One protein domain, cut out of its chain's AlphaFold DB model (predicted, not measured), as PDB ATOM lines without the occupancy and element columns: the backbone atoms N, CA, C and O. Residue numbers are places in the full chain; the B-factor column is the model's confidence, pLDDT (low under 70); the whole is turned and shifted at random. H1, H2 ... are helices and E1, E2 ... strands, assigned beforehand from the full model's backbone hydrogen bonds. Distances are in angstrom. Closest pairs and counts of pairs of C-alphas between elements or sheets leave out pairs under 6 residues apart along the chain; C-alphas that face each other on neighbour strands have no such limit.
ATOM      1  N   LEU A   7     396.301 293.009 209.372       87.38
ATOM      2  CA  LEU A   7     397.165 294.062 209.899       87.38
ATOM      3  C   LEU A   7     398.580 293.556 210.197       87.38
ATOM      4  O   LEU A   7     399.560 294.235 209.899       87.38
ATOM      5  N   PHE A   8     398.716 292.353 210.757       88.00
ATOM      6  CA  PHE A   8     400.021 291.726 210.974       88.00
ATOM      7  C   PHE A   8     400.711 291.426 209.641       88.00
ATOM      8  O   PHE A   8     401.890 291.733 209.476       88.00
ATOM      9  N   ARG A   9     399.975 290.887 208.660       90.00
ATOM     10  CA  ARG A   9     400.508 290.618 207.313       90.00
ATOM     11  C   ARG A   9     400.939 291.904 206.612       90.00
ATOM     12  O   ARG A   9     402.011 291.935 206.011       90.00
ATOM     13  N   LEU A  10     400.136 292.961 206.722       91.38
ATOM     14  CA  LEU A  10     400.460 294.283 206.199       91.38
ATOM     15  C   LEU A  10     401.711 294.853 206.875       91.38
ATOM     16  O   LEU A  10     402.627 295.301 206.192       91.38
ATOM     17  N   THR A  11     401.781 294.785 208.204       91.19
ATOM     18  CA  THR A  11     402.936 295.264 208.977       91.19
ATOM     19  C   THR A  11     404.207 294.519 208.573       91.19
ATOM     20  O   THR A  11     405.236 295.138 208.317       91.19
ATOM     21  N   TYR A  12     404.123 293.195 208.429       92.75
ATOM     22  CA  TYR A  12     405.238 292.372 207.970       92.75
ATOM     23  C   TYR A  12     405.702 292.747 206.554       92.75
ATOM     24  O   TYR A  12     406.904 292.852 206.302       92.75
ATOM     25  N   ALA A  13     404.769 292.996 205.631       92.75
ATOM     26  CA  ALA A  13     405.098 293.434 204.276       92.75
ATOM     27  C   ALA A  13     405.809 294.800 204.265       92.75
ATOM     28  O   ALA A  13     406.764 294.986 203.510       92.75
ATOM     29  N   LEU A  14     405.389 295.738 205.123       93.81
ATOM     30  CA  LEU A  14     406.017 297.055 205.245       93.81
ATOM     31  C   LEU A  14     407.419 296.987 205.855       93.81
ATOM     32  O   LEU A  14     408.331 297.625 205.329       93.81
ATOM     33  N   GLU A  15     407.620 296.188 206.904       94.38
ATOM     34  CA  GLU A  15     408.961 295.979 207.468       94.38
ATOM     35  C   GLU A  15     409.887 295.293 206.452       94.38
ATOM     36  O   GLU A  15     411.011 295.742 206.250       94.38
ATOM     37  N   THR A  16     409.390 294.304 205.702       94.94
ATOM     38  CA  THR A  16     410.164 293.671 204.619       94.94
ATOM     39  C   THR A  16     410.553 294.684 203.534       94.94
ATOM     40  O   THR A  16     411.680 294.678 203.041       94.94
ATOM     41  N   ALA A  17     409.644 295.587 203.153       94.19
ATOM     42  CA  ALA A  17     409.937 296.633 202.174       94.19
ATOM     43  C   ALA A  17     410.991 297.627 202.691       94.19
ATOM     44  O   ALA A  17     411.876 298.048 201.946       94.19
ATOM     45  N   LYS A  18     410.929 297.970 203.978       92.12
ATOM     46  CA  LYS A  18     411.921 298.815 204.649       92.12
ATOM     47  C   LYS A  18     413.302 298.153 204.690       92.12
ATOM     48  O   LYS A  18     414.284 298.843 204.423       92.12
ATOM     49  N   ASP A  19     413.381 296.844 204.932       95.81
ATOM     50  CA  ASP A  19     414.636 296.077 204.863       95.81
ATOM     51  C   ASP A  19     415.230 296.065 203.444       95.81
ATOM     52  O   ASP A  19     416.446 296.062 203.267       95.81
ATOM     53  N   MET A  20     414.378 296.151 202.417       94.81
ATOM     54  CA  MET A  20     414.781 296.339 201.015       94.81
ATOM     55  C   MET A  20     415.111 297.803 200.664       94.81
ATOM     56  O   MET A  20     415.348 298.121 199.497       94.81
ATOM     57  N   HIS A  21     415.115 298.704 201.651       91.50
ATOM     58  CA  HIS A  21     415.307 300.151 201.507       91.50
ATOM     59  C   HIS A  21     414.256 300.859 200.637       91.50
ATOM     60  O   HIS A  21     414.517 301.929 200.077       91.50
ATOM     61  N   TRP A  22     413.051 300.297 200.525       94.06
ATOM     62  CA  TRP A  22     411.951 300.955 199.827       94.06
ATOM     63  C   TRP A  22     411.388 302.084 200.686       94.06
ATOM     64  O   TRP A  22     411.309 301.995 201.913       94.06
ATOM     65  N   GLN A  23     410.974 303.166 200.034       89.62
ATOM     66  CA  GLN A  23     410.272 304.245 200.721       89.62
ATOM     67  C   GLN A  23     408.860 303.775 201.056       89.62
ATOM     68  O   GLN A  23     408.149 303.330 200.163       89.62
ATOM     69  N   TYR A  24     408.404 303.909 202.296       91.12
ATOM     70  CA  TYR A  24     406.980 303.769 202.587       91.12
ATOM     71  C   TYR A  24     406.431 305.045 203.216       91.12
ATOM     72  O   TYR A  24     407.125 305.720 203.981       91.12
ATOM     73  N   ARG A  25     405.194 305.412 202.871       92.19
ATOM     74  CA  ARG A  25     404.540 306.596 203.438       92.19
ATOM     75  C   ARG A  25     403.033 306.416 203.547       92.19
ATOM     76  O   ARG A  25     402.371 305.976 202.611       92.19
ATOM     77  N   LEU A  26     402.506 306.830 204.690       92.94
ATOM     78  CA  LEU A  26     401.083 307.035 204.916       92.94
ATOM     79  C   LEU A  26     400.715 308.450 204.470       92.94
ATOM     80  O   LEU A  26     401.256 309.419 205.001       92.94
ATOM     81  N   LEU A  27     399.825 308.551 203.492       95.00
ATOM     82  CA  LEU A  27     399.361 309.802 202.910       95.00
ATOM     83  C   LEU A  27     397.988 310.158 203.480       95.00
ATOM     84  O   LEU A  27     397.130 309.289 203.645       95.00
ATOM     85  N   ASN A  28     397.773 311.439 203.768       93.19
ATOM     86  CA  ASN A  28     396.421 311.947 204.012       93.19
ATOM     87  C   ASN A  28     395.642 312.089 202.688       93.19
ATOM     88  O   ASN A  28     396.224 312.001 201.610       93.19
ATOM     89  N   ASP A  29     394.336 312.364 202.741       92.44
ATOM     90  CA  ASP A  29     393.483 312.423 201.538       92.44
ATOM     91  C   ASP A  29     393.959 313.432 200.484       92.44
ATOM     92  O   ASP A  29     393.829 313.201 199.279       92.44
ATOM     93  N   ARG A  30     394.540 314.546 200.942       91.44
ATOM     94  CA  ARG A  30     395.042 315.635 200.098       91.44
ATOM     95  C   ARG A  30     396.357 315.274 199.401       91.44
ATOM     96  O   ARG A  30     396.624 315.785 198.315       91.44
ATOM     97  N   GLU A  31     397.171 314.442 200.040       94.25
ATOM     98  CA  GLU A  31     398.412 313.873 199.505       94.25
ATOM     99  C   GLU A  31     398.160 312.616 198.669       94.25
ATOM    100  O   GLU A  31     398.942 312.295 197.779       94.25
ATOM    101  N   TRP A  32     397.078 311.894 198.946       92.94
ATOM    102  CA  TRP A  32     396.673 310.715 198.192       92.94
ATOM    103  C   TRP A  32     396.016 311.098 196.865       92.94
ATOM    104  O   TRP A  32     396.255 310.468 195.837       92.94
ATOM    105  N   SER A  33     395.189 312.147 196.877       88.31
ATOM    106  CA  SER A  33     394.385 312.541 195.725       88.31
ATOM    107  C   SER A  33     394.195 314.056 195.606       88.31
ATOM    108  O   SER A  33     394.337 314.826 196.556       88.31
ATOM    109  N   GLY A  34     393.849 314.505 194.400       87.00
ATOM    110  CA  GLY A  34     393.570 315.909 194.116       87.00
ATOM    111  C   GLY A  34     394.826 316.738 193.846       87.00
ATOM    112  O   GLY A  34     395.858 316.242 193.406       87.00
ATOM    113  N   ARG A  35     394.729 318.053 194.065       89.25
ATOM    114  CA  ARG A  35     395.736 319.023 193.594       89.25
ATOM    115  C   ARG A  35     397.119 318.878 194.241       89.25
ATOM    116  O   ARG A  35     398.088 319.385 193.690       89.25
ATOM    117  N   ASN A  36     397.211 318.243 195.409       89.12
ATOM    118  CA  ASN A  36     398.468 318.097 196.152       89.12
ATOM    119  C   ASN A  36     398.869 316.623 196.267       89.12
ATOM    120  O   ASN A  36     399.628 316.273 197.170       89.12
ATOM    121  N   ALA A  37     398.347 315.784 195.365       90.94
ATOM    122  CA  ALA A  37     398.708 314.383 195.309       90.94
ATOM    123  C   ALA A  37     400.229 314.237 195.173       90.94
ATOM    124  O   ALA A  37     400.871 314.948 194.391       90.94
ATOM    125  N   VAL A  38     400.804 313.324 195.951       89.81
ATOM    126  CA  VAL A  38     402.234 313.039 195.926       89.81
ATOM    127  C   VAL A  38     402.594 312.475 194.558       89.81
ATOM    128  O   VAL A  38     402.076 311.445 194.130       89.81
ATOM    129  N   ALA A  39     403.515 313.148 193.870       88.00
ATOM    130  CA  ALA A  39     404.070 312.648 192.625       88.00
ATOM    131  C   ALA A  39     405.007 311.471 192.923       88.00
ATOM    132  O   ALA A  39     406.041 311.630 193.576       88.00
ATOM    133  N   LEU A  40     404.640 310.285 192.441       85.50
ATOM    134  CA  LEU A  40     405.463 309.090 192.575       85.50
ATOM    135  C   LEU A  40     406.645 309.172 191.603       85.50
ATOM    136  O   LEU A  40     406.463 309.338 190.397       85.50
ATOM    137  N   SER A  41     407.865 309.057 192.126       83.62
ATOM    138  CA  SER A  41     409.061 308.976 191.287       83.62
ATOM    139  C   SER A  41     409.183 307.570 190.708       83.62
ATOM    140  O   SER A  41     409.378 306.614 191.453       83.62
ATOM    141  N   ALA A  42     409.124 307.443 189.381       81.75
ATOM    142  CA  ALA A  42     409.230 306.152 188.693       81.75
ATOM    143  C   ALA A  42     410.579 305.433 188.915       81.75
ATOM    144  O   ALA A  42     410.691 304.244 188.639       81.75
ATOM    145  N   GLY A  43     411.603 306.143 189.404       86.69
ATOM    146  CA  GLY A  43     412.921 305.580 189.714       86.69
ATOM    147  C   GLY A  43     413.101 305.122 191.163       86.69
ATOM    148  O   GLY A  43     414.193 304.684 191.515       86.69
ATOM    149  N   VAL A  44     412.082 305.261 192.019       86.38
ATOM    150  CA  VAL A  44     412.171 304.925 193.446       86.38
ATOM    151  C   VAL A  44     411.133 303.868 193.786       86.38
ATOM    152  O   VAL A  44     409.935 304.089 193.620       86.38
ATOM    153  N   ASN A  45     411.588 302.737 194.324       91.44
ATOM    154  CA  ASN A  45     410.684 301.736 194.871       91.44
ATOM    155  C   ASN A  45     410.036 302.284 196.142       91.44
ATOM    156  O   ASN A  45     410.729 302.688 197.084       91.44
ATOM    157  N   GLY A  46     408.706 302.295 196.174       92.00
ATOM    158  CA  GLY A  46     408.003 302.695 197.373       92.00
ATOM    159  C   GLY A  46     406.554 302.249 197.453       92.00
ATOM    160  O   GLY A  46     405.898 302.004 196.444       92.00
ATOM    161  N   ILE A  47     406.079 302.151 198.688       93.00
ATOM    162  CA  ILE A  47     404.727 301.747 199.054       93.00
ATOM    163  C   ILE A  47     404.032 302.956 199.674       93.00
ATOM    164  O   ILE A  47     404.458 303.484 200.699       93.00
ATOM    165  N   TYR A  48     402.943 303.397 199.062       92.88
ATOM    166  CA  TYR A  48     402.169 304.536 199.538       92.88
ATOM    167  C   TYR A  48     400.780 304.045 199.900       92.88
ATOM    168  O   TYR A  48     400.164 303.313 199.128       92.88
ATOM    169  N   LEU A  49     400.299 304.436 201.075       93.62
ATOM    170  CA  LEU A  49     399.014 303.994 201.607       93.62
ATOM    171  C   LEU A  49     398.172 305.209 201.976       93.62
ATOM    172  O   LEU A  49     398.692 306.163 202.556       93.62
ATOM    173  N   SER A  50     396.876 305.164 201.678       94.38
ATOM    174  CA  SER A  50     395.925 306.137 202.215       94.38
ATOM    175  C   SER A  50     395.686 305.848 203.693       94.38
ATOM    176  O   SER A  50     395.335 304.724 204.060       94.38
ATOM    177  N   ARG A  51     395.846 306.868 204.539       92.38
ATOM    178  CA  ARG A  51     395.516 306.774 205.965       92.38
ATOM    179  C   ARG A  51     394.033 306.498 206.177       92.38
ATOM    180  O   ARG A  51     393.710 305.586 206.921       92.38
ATOM    181  N   ALA A  52     393.159 307.208 205.467       92.31
ATOM    182  CA  ALA A  52     391.718 307.016 205.594       92.31
ATOM    183  C   ALA A  52     391.295 305.586 205.222       92.31
ATOM    184  O   ALA A  52     390.454 304.998 205.887       92.31
ATOM    185  N   SER A  53     391.909 304.996 204.189       90.44
ATOM    186  CA  SER A  53     391.608 303.611 203.802       90.44
ATOM    187  C   SER A  53     392.089 302.591 204.830       90.44
ATOM    188  O   SER A  53     391.420 301.583 205.021       90.44
ATOM    189  N   LEU A  54     393.229 302.839 205.479       90.56
ATOM    190  CA  LEU A  54     393.725 301.974 206.550       90.56
ATOM    191  C   LEU A  54     392.883 302.079 207.812       90.56
ATOM    192  O   LEU A  54     392.601 301.054 208.416       90.56
ATOM    193  N   ASP A  55     392.483 303.295 208.182       88.81
ATOM    194  CA  ASP A  55     391.636 303.512 209.350       88.81
ATOM    195  C   ASP A  55     390.293 302.789 209.171       88.81
ATOM    196  O   ASP A  55     389.853 302.137 210.101       88.81
ATOM    197  N   VAL A  56     389.688 302.822 207.975       88.88
ATOM    198  CA  VAL A  56     388.441 302.085 207.685       88.88
ATOM    199  C   VAL A  56     388.651 300.568 207.648       88.88
ATOM    200  O   VAL A  56     387.865 299.843 208.230       88.88
ATOM    201  N   ALA A  57     389.695 300.075 206.975       86.50
ATOM    202  CA  ALA A  57     389.903 298.632 206.778       86.50
ATOM    203  C   ALA A  57     390.373 297.872 208.034       86.50
ATOM    204  O   ALA A  57     390.520 296.652 208.001       86.50
ATOM    205  N   PHE A  58     390.723 298.595 209.099       84.31
ATOM    206  CA  PHE A  58     391.215 298.031 210.354       84.31
ATOM    207  C   PHE A  58     390.583 298.716 211.574       84.31
ATOM    208  O   PHE A  58     391.187 298.713 212.651       84.31
ATOM    209  N   ASP A  59     389.402 299.325 211.416       83.56
ATOM    210  CA  ASP A  59     388.623 299.800 212.560       83.56
ATOM    211  C   ASP A  59     387.973 298.629 213.321       83.56
ATOM    212  O   ASP A  59     388.076 297.461 212.941       83.56
TER     213      ASP A  59
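AT A GLANCE: This is residues 7 to 59 of the 62 residues of an uncharacterized protein of Salmonella sp. 14 (UniProt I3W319). A narrow sheet of two parallel strands, E1 and E2, runs through the middle of a flat domain, with helix H1 over one face. Short H2 and H3 sit past the strands' ends. The printed part has 53 residues, with three named helices and two named strands in the order H1 E1 H2 E2 H3; its class is mixed, helices and strands, and it is only just loose, close to compact, with a radius of gyration of the C-alphas of 12.0 A and spans of 34 by 31 by 9 A.

HOW THE PARTS SIT: E1, residues 23 to 27, and E2, residues 46 to 50, are parallel at 13 degrees; N 27 and O 49, 2.8 A apart, are within hydrogen-bond range. With H2, residues 29 to 32, between them they form a strand-helix-strand unit, two parallel neighbour strands joined through a helix, its crossover right-handed. The closest C-alphas of H1, residues 7 to 19, and E1 are those of Leu 14 and Tyr 24, 7.3 A. H3, residues 51 to 57, is close but not clearly touching H2, the closest C-alphas, Ala 52 and Asp 29, 7.0 A apart. H1 is apart from both. In H1 and H3 every O i to N i+4 pair is within hydrogen-bond range; H2 is too short for one.

IN THESE COORDINATES: H1 runs 18.3 A from C-alpha 7 at (397.165, 294.062, 209.899), E1 12.4 A, H2 4.9 A, E2 13.5 A, and H3 9.9 A to C-alpha 57 at (389.903, 298.632, 206.778).

THE WHOLE: The C-alphas of Gly 43 and Asp 59, the two farthest apart, are 33.8 A apart. The printed part has no cut; H2 to E2 is a long link; no printed residue is under 70 in pLDDT.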